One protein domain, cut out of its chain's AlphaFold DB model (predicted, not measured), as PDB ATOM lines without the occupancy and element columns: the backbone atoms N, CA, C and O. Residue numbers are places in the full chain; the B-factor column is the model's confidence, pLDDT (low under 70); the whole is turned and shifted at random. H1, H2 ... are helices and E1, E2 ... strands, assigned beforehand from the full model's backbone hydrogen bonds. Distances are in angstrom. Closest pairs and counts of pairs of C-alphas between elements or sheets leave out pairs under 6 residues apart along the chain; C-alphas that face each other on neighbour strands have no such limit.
ATOM      1  N   TRP A   3      43.724  25.798 -16.700       96.62
ATOM      2  CA  TRP A   3      43.206  26.171 -18.005       96.62
ATOM      3  C   TRP A   3      43.149  27.698 -18.131       96.62
ATOM      4  O   TRP A   3      42.934  28.391 -17.139       96.62
ATOM      5  N   ALA A   4      43.335  28.219 -19.344       96.06
ATOM      6  CA  ALA A   4      43.205  29.640 -19.651       96.06
ATOM      7  C   ALA A   4      42.273  29.846 -20.850       96.06
ATOM      8  O   ALA A   4      42.383  29.127 -21.849       96.06
ATOM      9  N   SER A   5      41.388  30.843 -20.774       95.19
ATOM     10  CA  SER A   5      40.351  31.068 -21.794       95.19
ATOM     11  C   SER A   5      40.887  31.494 -23.158       95.19
ATOM     12  O   SER A   5      40.290  31.156 -24.187       95.19
ATOM     13  N   TRP A   6      42.023  32.196 -23.174       95.06
ATOM     14  CA  TRP A   6      42.524  32.897 -24.354       95.06
ATOM     15  C   TRP A   6      42.635  32.006 -25.586       95.06
ATOM     16  O   TRP A   6      42.136  32.373 -26.650       95.06
ATOM     17  N   ASN A   7      43.238  30.822 -25.451       95.88
ATOM     18  CA  ASN A   7      43.605  29.983 -26.593       95.88
ATOM     19  C   ASN A   7      42.414  29.529 -27.442       95.88
ATOM     20  O   ASN A   7      42.583  29.384 -28.653       95.88
ATOM     21  N   ASN A   8      41.234  29.365 -26.843       94.88
ATOM     22  CA  ASN A   8      40.040  28.927 -27.562       94.88
ATOM     23  C   ASN A   8      39.061  30.078 -27.826       94.88
ATOM     24  O   ASN A   8      38.508  30.178 -28.916       94.88
ATOM     25  N   TYR A   9      38.874  30.962 -26.843       94.81
ATOM     26  CA  TYR A   9      37.775  31.930 -26.866       94.81
ATOM     27  C   TYR A   9      38.212  33.363 -27.185       94.81
ATOM     28  O   TYR A   9      37.390  34.155 -27.646       94.81
ATOM     29  N   ARG A  10      39.495  33.712 -26.995       93.88
ATOM     30  CA  ARG A  10      39.965  35.111 -27.028       93.88
ATOM     31  C   ARG A  10      39.060  35.968 -26.126       93.88
ATOM     32  O   ARG A  10      38.820  35.573 -24.992       93.88
ATOM     33  N   VAL A  11      38.516  37.066 -26.647       92.94
ATOM     34  CA  VAL A  11      37.587  37.957 -25.933       92.94
ATOM     35  C   VAL A  11      36.130  37.471 -25.925       92.94
ATOM     36  O   VAL A  11      35.296  38.055 -25.242       92.94
ATOM     37  N   ASN A  12      35.793  36.410 -26.668       92.88
ATOM     38  CA  ASN A  12      34.424  35.892 -26.786       92.88
ATOM     39  C   ASN A  12      34.105  34.912 -25.646       92.88
ATOM     40  O   ASN A  12      33.861  33.726 -25.875       92.88
ATOM     41  N   ILE A  13      34.151  35.408 -24.411       91.75
ATOM     42  CA  ILE A  13      33.907  34.638 -23.188       91.75
ATOM     43  C   ILE A  13      32.582  35.030 -22.525       91.75
ATOM     44  O   ILE A  13      32.103  36.152 -22.665       91.75
ATOM     45  N   SER A  14      31.991  34.096 -21.780       91.00
ATOM     46  CA  SER A  14      30.780  34.300 -20.976       91.00
ATOM     47  C   SER A  14      30.869  33.510 -19.668       91.00
ATOM     48  O   SER A  14      31.694  32.604 -19.539       91.00
ATOM     49  N   GLU A  15      30.020  33.834 -18.692       89.75
ATOM     50  CA  GLU A  15      29.999  33.140 -17.398       89.75
ATOM     51  C   GLU A  15      29.680  31.652 -17.579       89.75
ATOM     52  O   GLU A  15      30.334  30.804 -16.973       89.75
ATOM     53  N   ASP A  16      28.752  31.340 -18.485       92.75
ATOM     54  CA  ASP A  16      28.371  29.970 -18.826       92.75
ATOM     55  C   ASP A  16      29.546  29.178 -19.407       92.75
ATOM     56  O   ASP A  16      29.743  28.021 -19.043       92.75
ATOM     57  N   ILE A  17      30.375  29.800 -20.256       94.38
ATOM     58  CA  ILE A  17      31.583  29.160 -20.801       94.38
ATOM     59  C   ILE A  17      32.568  28.835 -19.677       94.38
ATOM     60  O   ILE A  17      33.108  27.730 -19.626       94.38
ATOM     61  N   ILE A  18      32.812  29.787 -18.771       94.38
ATOM     62  CA  ILE A  18      33.770  29.597 -17.676       94.38
ATOM     63  C   ILE A  18      33.274  28.524 -16.695       94.38
ATOM     64  O   ILE A  18      34.059  27.665 -16.290       94.38
ATOM     65  N   LYS A  19      31.977  28.518 -16.359       94.62
ATOM     66  CA  LYS A  19      31.357  27.491 -15.504       94.62
ATOM     67  C   LYS A  19      31.393  26.110 -16.147       94.62
ATOM     68  O   LYS A  19      31.874  25.171 -15.523       94.62
ATOM     69  N   ALA A  20      30.992  25.997 -17.413       96.38
ATOM     70  CA  ALA A  20      31.034  24.731 -18.140       96.38
ATOM     71  C   ALA A  20      32.460  24.165 -18.227       96.38
ATOM     72  O   ALA A  20      32.657  22.954 -18.134       96.38
ATOM     73  N   GLN A  21      33.471  25.030 -18.360       96.81
ATOM     74  CA  GLN A  21      34.866  24.605 -18.330       96.81
ATOM     75  C   GLN A  21      35.284  24.091 -16.945       96.81
ATOM     76  O   GLN A  21      36.004  23.096 -16.870       96.81
ATOM     77  N   ALA A  22      34.828  24.728 -15.862       96.31
ATOM     78  CA  ALA A  22      35.071  24.253 -14.501       96.31
ATOM     79  C   ALA A  22      34.452  22.872 -14.261       96.31
ATOM     80  O   ALA A  22      35.146  21.956 -13.815       96.31
ATOM     81  N   ASP A  23      33.187  22.700 -14.646       97.50
ATOM     82  CA  ASP A  23      32.473  21.428 -14.536       97.50
ATOM     83  C   ASP A  23      33.173  20.329 -15.346       97.50
ATOM     84  O   ASP A  23      33.375  19.218 -14.856       97.50
ATOM     85  N   ALA A  24      33.628  20.649 -16.564       97.50
ATOM     86  CA  ALA A  24      34.380  19.718 -17.398       97.50
ATOM     87  C   ALA A  24      35.731  19.332 -16.778       97.50
ATOM     88  O   ALA A  24      36.135  18.175 -16.883       97.50
ATOM     89  N   MET A  25      36.437  20.259 -16.127       97.12
ATOM     90  CA  MET A  25      37.704  19.943 -15.458       97.12
ATOM     91  C   MET A  25      37.504  18.949 -14.309       97.12
ATOM     92  O   MET A  25      38.286  18.004 -14.185       97.12
ATOM     93  N   VAL A  26      36.444  19.115 -13.513       96.81
ATOM     94  CA  VAL A  26      36.099  18.180 -12.430       96.81
ATOM     95  C   VAL A  26      35.647  16.835 -13.000       96.81
ATOM     96  O   VAL A  26      36.185  15.795 -12.631       96.81
ATOM     97  N   ALA A  27      34.709  16.839 -13.951       98.19
ATOM     98  CA  ALA A  27      34.147  15.614 -14.520       98.19
ATOM     99  C   ALA A  27      35.191  14.728 -15.221       98.19
ATOM    100  O   ALA A  27      35.030  13.511 -15.271       98.19
ATOM    101  N   ASN A  28      36.263  15.325 -15.752       97.44
ATOM    102  CA  ASN A  28      37.325  14.609 -16.463       97.44
ATOM    103  C   ASN A  28      38.549  14.278 -15.591       97.44
ATOM    104  O   ASN A  28      39.589  13.894 -16.124       97.44
ATOM    105  N   GLY A  29      38.460  14.431 -14.267       97.12
ATOM    106  CA  GLY A  29      39.543  14.059 -13.355       97.12
ATOM    107  C   GLY A  29      40.763  14.991 -13.408       97.12
ATOM    108  O   GLY A  29      41.871  14.619 -13.011       97.12
ATOM    109  N   MET A  30      40.614  16.196 -13.974       97.81
ATOM    110  CA  MET A  30      41.742  17.114 -14.150       97.81
ATOM    111  C   MET A  30      42.198  17.699 -12.811       97.81
ATOM    112  O   MET A  30      43.387  17.981 -12.638       97.81
ATOM    113  N   MET A  31      41.279  17.853 -11.856       95.25
ATOM    114  CA  MET A  31      41.602  18.334 -10.515       95.25
ATOM    115  C   MET A  31      42.522  17.346  -9.786       95.25
ATOM    116  O   MET A  31      43.542  17.754  -9.232       95.25
ATOM    117  N   GLU A  32      42.229  16.049  -9.873       96.62
ATOM    118  CA  GLU A  32      43.029  14.946  -9.335       96.62
ATOM    119  C   GLU A  32      44.401  14.861 -10.016       96.62
ATOM    120  O   GLU A  32      45.398  14.537  -9.373       96.62
ATOM    121  N   ALA A  33      44.478  15.230 -11.297       97.75
ATOM    122  CA  ALA A  33      45.733  15.374 -12.034       97.75
ATOM    123  C   ALA A  33      46.511  16.674 -11.708       97.75
ATOM    124  O   ALA A  33      47.573  16.921 -12.284       97.75
ATOM    125  N   GLY A  34      46.018  17.522 -10.795       97.19
ATOM    126  CA  GLY A  34      46.698  18.738 -10.330       97.19
ATOM    127  C   GLY A  34      46.390  20.012 -11.131       97.19
ATOM    128  O   GLY A  34      47.121  21.011 -11.029       97.19
ATOM    129  N   TYR A  35      45.326  20.011 -11.940       97.12
ATOM    130  CA  TYR A  35      44.812  21.203 -12.618       97.12
ATOM    131  C   TYR A  35      43.756  21.893 -11.748       97.12
ATOM    132  O   TYR A  35      42.578  21.562 -11.793       97.12
ATOM    133  N   SER A  36      44.193  22.868 -10.957       95.19
ATOM    134  CA  SER A  36      43.391  23.533  -9.924       95.19
ATOM    135  C   SER A  36      43.028  24.987 -10.244       95.19
ATOM    136  O   SER A  36      42.405  25.644  -9.416       95.19
ATOM    137  N   TYR A  37      43.454  25.519 -11.395       95.56
ATOM    138  CA  TYR A  37      43.251  26.926 -11.754       95.56
ATOM    139  C   TYR A  37      42.450  27.093 -13.044       95.56
ATOM    140  O   TYR A  37      42.682  26.386 -14.029       95.56
ATOM    141  N   ILE A  38      41.572  28.092 -13.037       95.06
ATOM    142  CA  ILE A  38      40.871  28.618 -14.207       95.06
ATOM    143  C   ILE A  38      41.257  30.085 -14.333       95.06
ATOM    144  O   ILE A  38      40.895  30.907 -13.495       95.06
ATOM    145  N   ASN A  39      41.994  30.403 -15.390       95.31
ATOM    146  CA  ASN A  39      42.417  31.759 -15.688       95.31
ATOM    147  C   ASN A  39      41.482  32.352 -16.743       95.31
ATOM    148  O   ASN A  39      41.450  31.905 -17.894       95.31
ATOM    149  N   ILE A  40      40.722  33.366 -16.336       93.31
ATOM    150  CA  ILE A  40      39.942  34.198 -17.248       93.31
ATOM    151  C   ILE A  40      40.888  35.260 -17.809       93.31
ATOM    152  O   ILE A  40      41.421  36.073 -17.055       93.31
ATOM    153  N   ASP A  41      41.126  35.206 -19.113       93.00
ATOM    154  CA  ASP A  41      41.978  36.155 -19.827       93.00
ATOM    155  C   ASP A  41      41.181  37.407 -20.258       93.00
ATOM    156  O   ASP A  41      40.129  37.721 -19.693       93.00
ATOM    157  N   ASP A  42      41.689  38.149 -21.237       90.44
ATOM    158  CA  ASP A  42      41.073  39.368 -21.749       90.44
ATOM    159  C   ASP A  42      39.634  39.146 -22.277       90.44
ATOM    160  O   ASP A  42      39.252  38.052 -22.699       90.44
ATOM    161  N   GLY A  43      38.811  40.198 -22.223       87.75
ATOM    162  CA  GLY A  43      37.368  40.164 -22.516       87.75
ATOM    163  C   GLY A  43      36.452  40.088 -21.286       87.75
ATOM    164  O   GLY A  43      35.232  40.110 -21.430       87.75
ATOM    165  N   TYR A  44      37.004  40.035 -20.067       86.81
ATOM    166  CA  TYR A  44      36.208  39.941 -18.833       86.81
ATOM    167  C   TYR A  44      35.650  41.282 -18.326       86.81
ATOM    168  O   TYR A  44      34.760  41.287 -17.470       86.81
ATOM    169  N   PHE A  45      36.199  42.410 -18.788       87.31
ATOM    170  CA  PHE A  45      35.879  43.752 -18.300       87.31
ATOM    171  C   PHE A  45      35.087  44.558 -19.337       87.31
ATOM    172  O   PHE A  45      35.346  44.486 -20.533       87.31
ATOM    173  N   GLY A  46      34.130  45.358 -18.864       86.19
ATOM    174  CA  GLY A  46      33.257  46.201 -19.692       86.19
ATOM    175  C   GLY A  46      33.622  47.688 -19.686       86.19
ATOM    176  O   GLY A  46      32.894  48.498 -20.248       86.19
ATOM    177  N   GLY A  47      34.717  48.061 -19.020       90.19
ATOM    178  CA  GLY A  47      35.144  49.448 -18.829       90.19
ATOM    179  C   GLY A  47      35.271  49.816 -17.352       90.19
ATOM    180  O   GLY A  47      35.453  48.943 -16.498       90.19
ATOM    181  N   ARG A  48      35.197  51.116 -17.057       94.62
ATOM    182  CA  ARG A  48      35.207  51.656 -15.694       94.62
ATOM    183  C   ARG A  48      33.985  52.535 -15.455       94.62
ATOM    184  O   ARG A  48      33.521  53.183 -16.392       94.62
ATOM    185  N   ASP A  49      33.478  52.542 -14.228       93.62
ATOM    186  CA  ASP A  49      32.456  53.499 -13.801       93.62
ATOM    187  C   ASP A  49      33.054  54.887 -13.495       93.62
ATOM    188  O   ASP A  49      34.254  55.121 -13.673       93.62
ATOM    189  N   ALA A  50      32.201  55.825 -13.071       97.00
ATOM    190  CA  ALA A  50      32.591  57.206 -12.779       97.00
ATOM    191  C   ALA A  50      33.619  57.323 -11.638       97.00
ATOM    192  O   ALA A  50      34.415  58.261 -11.635       97.00
ATOM    193  N   ASP A  51      33.639  56.354 -10.721       96.81
ATOM    194  CA  ASP A  51      34.583  56.277  -9.603       96.81
ATOM    195  C   ASP A  51      35.868  55.518  -9.988       96.81
ATOM    196  O   ASP A  51      36.805  55.385  -9.197       96.81
ATOM    197  N   GLY A  52      35.944  55.031 -11.231       94.00
ATOM    198  CA  GLY A  52      37.082  54.309 -11.777       94.00
ATOM    199  C   GLY A  52      37.091  52.814 -11.452       94.00
ATOM    200  O   GLY A  52      38.079  52.144 -11.780       94.00
ATOM    201  N   ALA A  53      36.039  52.259 -10.849       93.44
ATOM    202  CA  ALA A  53      35.952  50.832 -10.569       93.44
ATOM    203  C   ALA A  53      35.655  50.033 -11.847       93.44
ATOM    204  O   ALA A  53      34.994  50.507 -12.768       93.44
ATOM    205  N   ILE A  54      36.192  48.812 -11.932       90.12
ATOM    206  CA  ILE A  54      36.052  47.960 -13.121       90.12
ATOM    207  C   ILE A  54      34.626  47.418 -13.201       90.12
ATOM    208  O   ILE A  54      34.175  46.712 -12.297       90.12
ATOM    209  N   LEU A  55      33.970  47.658 -14.336       88.62
ATOM    210  CA  LEU A  55      32.705  47.025 -14.680       88.62
ATOM    211  C   LEU A  55      32.972  45.577 -15.088       88.62
ATOM    212  O   LEU A  55      33.697  45.320 -16.052       88.62
ATOM    213  N   ARG A  56      32.398  44.627 -14.350       80.75
ATOM    214  CA  ARG A  56      32.541  43.189 -14.606       80.75
ATOM    215  C   ARG A  56      31.232  42.658 -15.193       80.75
ATOM    216  O   ARG A  56      30.325  42.349 -14.427       80.75
TER     217      ARG A  56
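This is residues 3 to 56 of the 64 residues of the protein "Alpha-galactosidase" of Geofilum rubicundum JCM 15548 (UniProt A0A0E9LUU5). With little regular structure, the printed part is a small body of helix H2 beside the short strand E1, and a tail without named elements, residues 40 to 56, which makes much of the length and folds back near its end. The 54 printed residues hold H1, H2 and E1 in that order; the class is mostly helix, with 20 residues in named elements. The whole is loose, with a radius of gyration of the C-alphas of 13.6 A and spans of 44 by 19 by 16 A.

H1 is residues 6 to 9, beginning at C-alpha 6 (42.524, 32.897, -24.354). H2 is residues 15 to 27, 18.2 A long. E1 is residues 37 to 39, ending at C-alpha 39 (42.417, 31.759, -15.688).

Residues 3 to 4 pair, parallel, with residues 38 to 39 of E1, which pairs with no named strand. H1 is apart from H2 and E1. The closest C-alphas of H2 and E1, Ala 22 and Ile 38, are 7.3 A apart. In H2 every O i to N i+4 pair is within hydrogen-bond range; H1 is too short for one.

The C-alphas of Ala 33 and Ala 50, the two farthest apart, are 43.9 A apart. The printed part has no cut, the H1 to H2 link is tight, and no printed residue is under pLDDT 70.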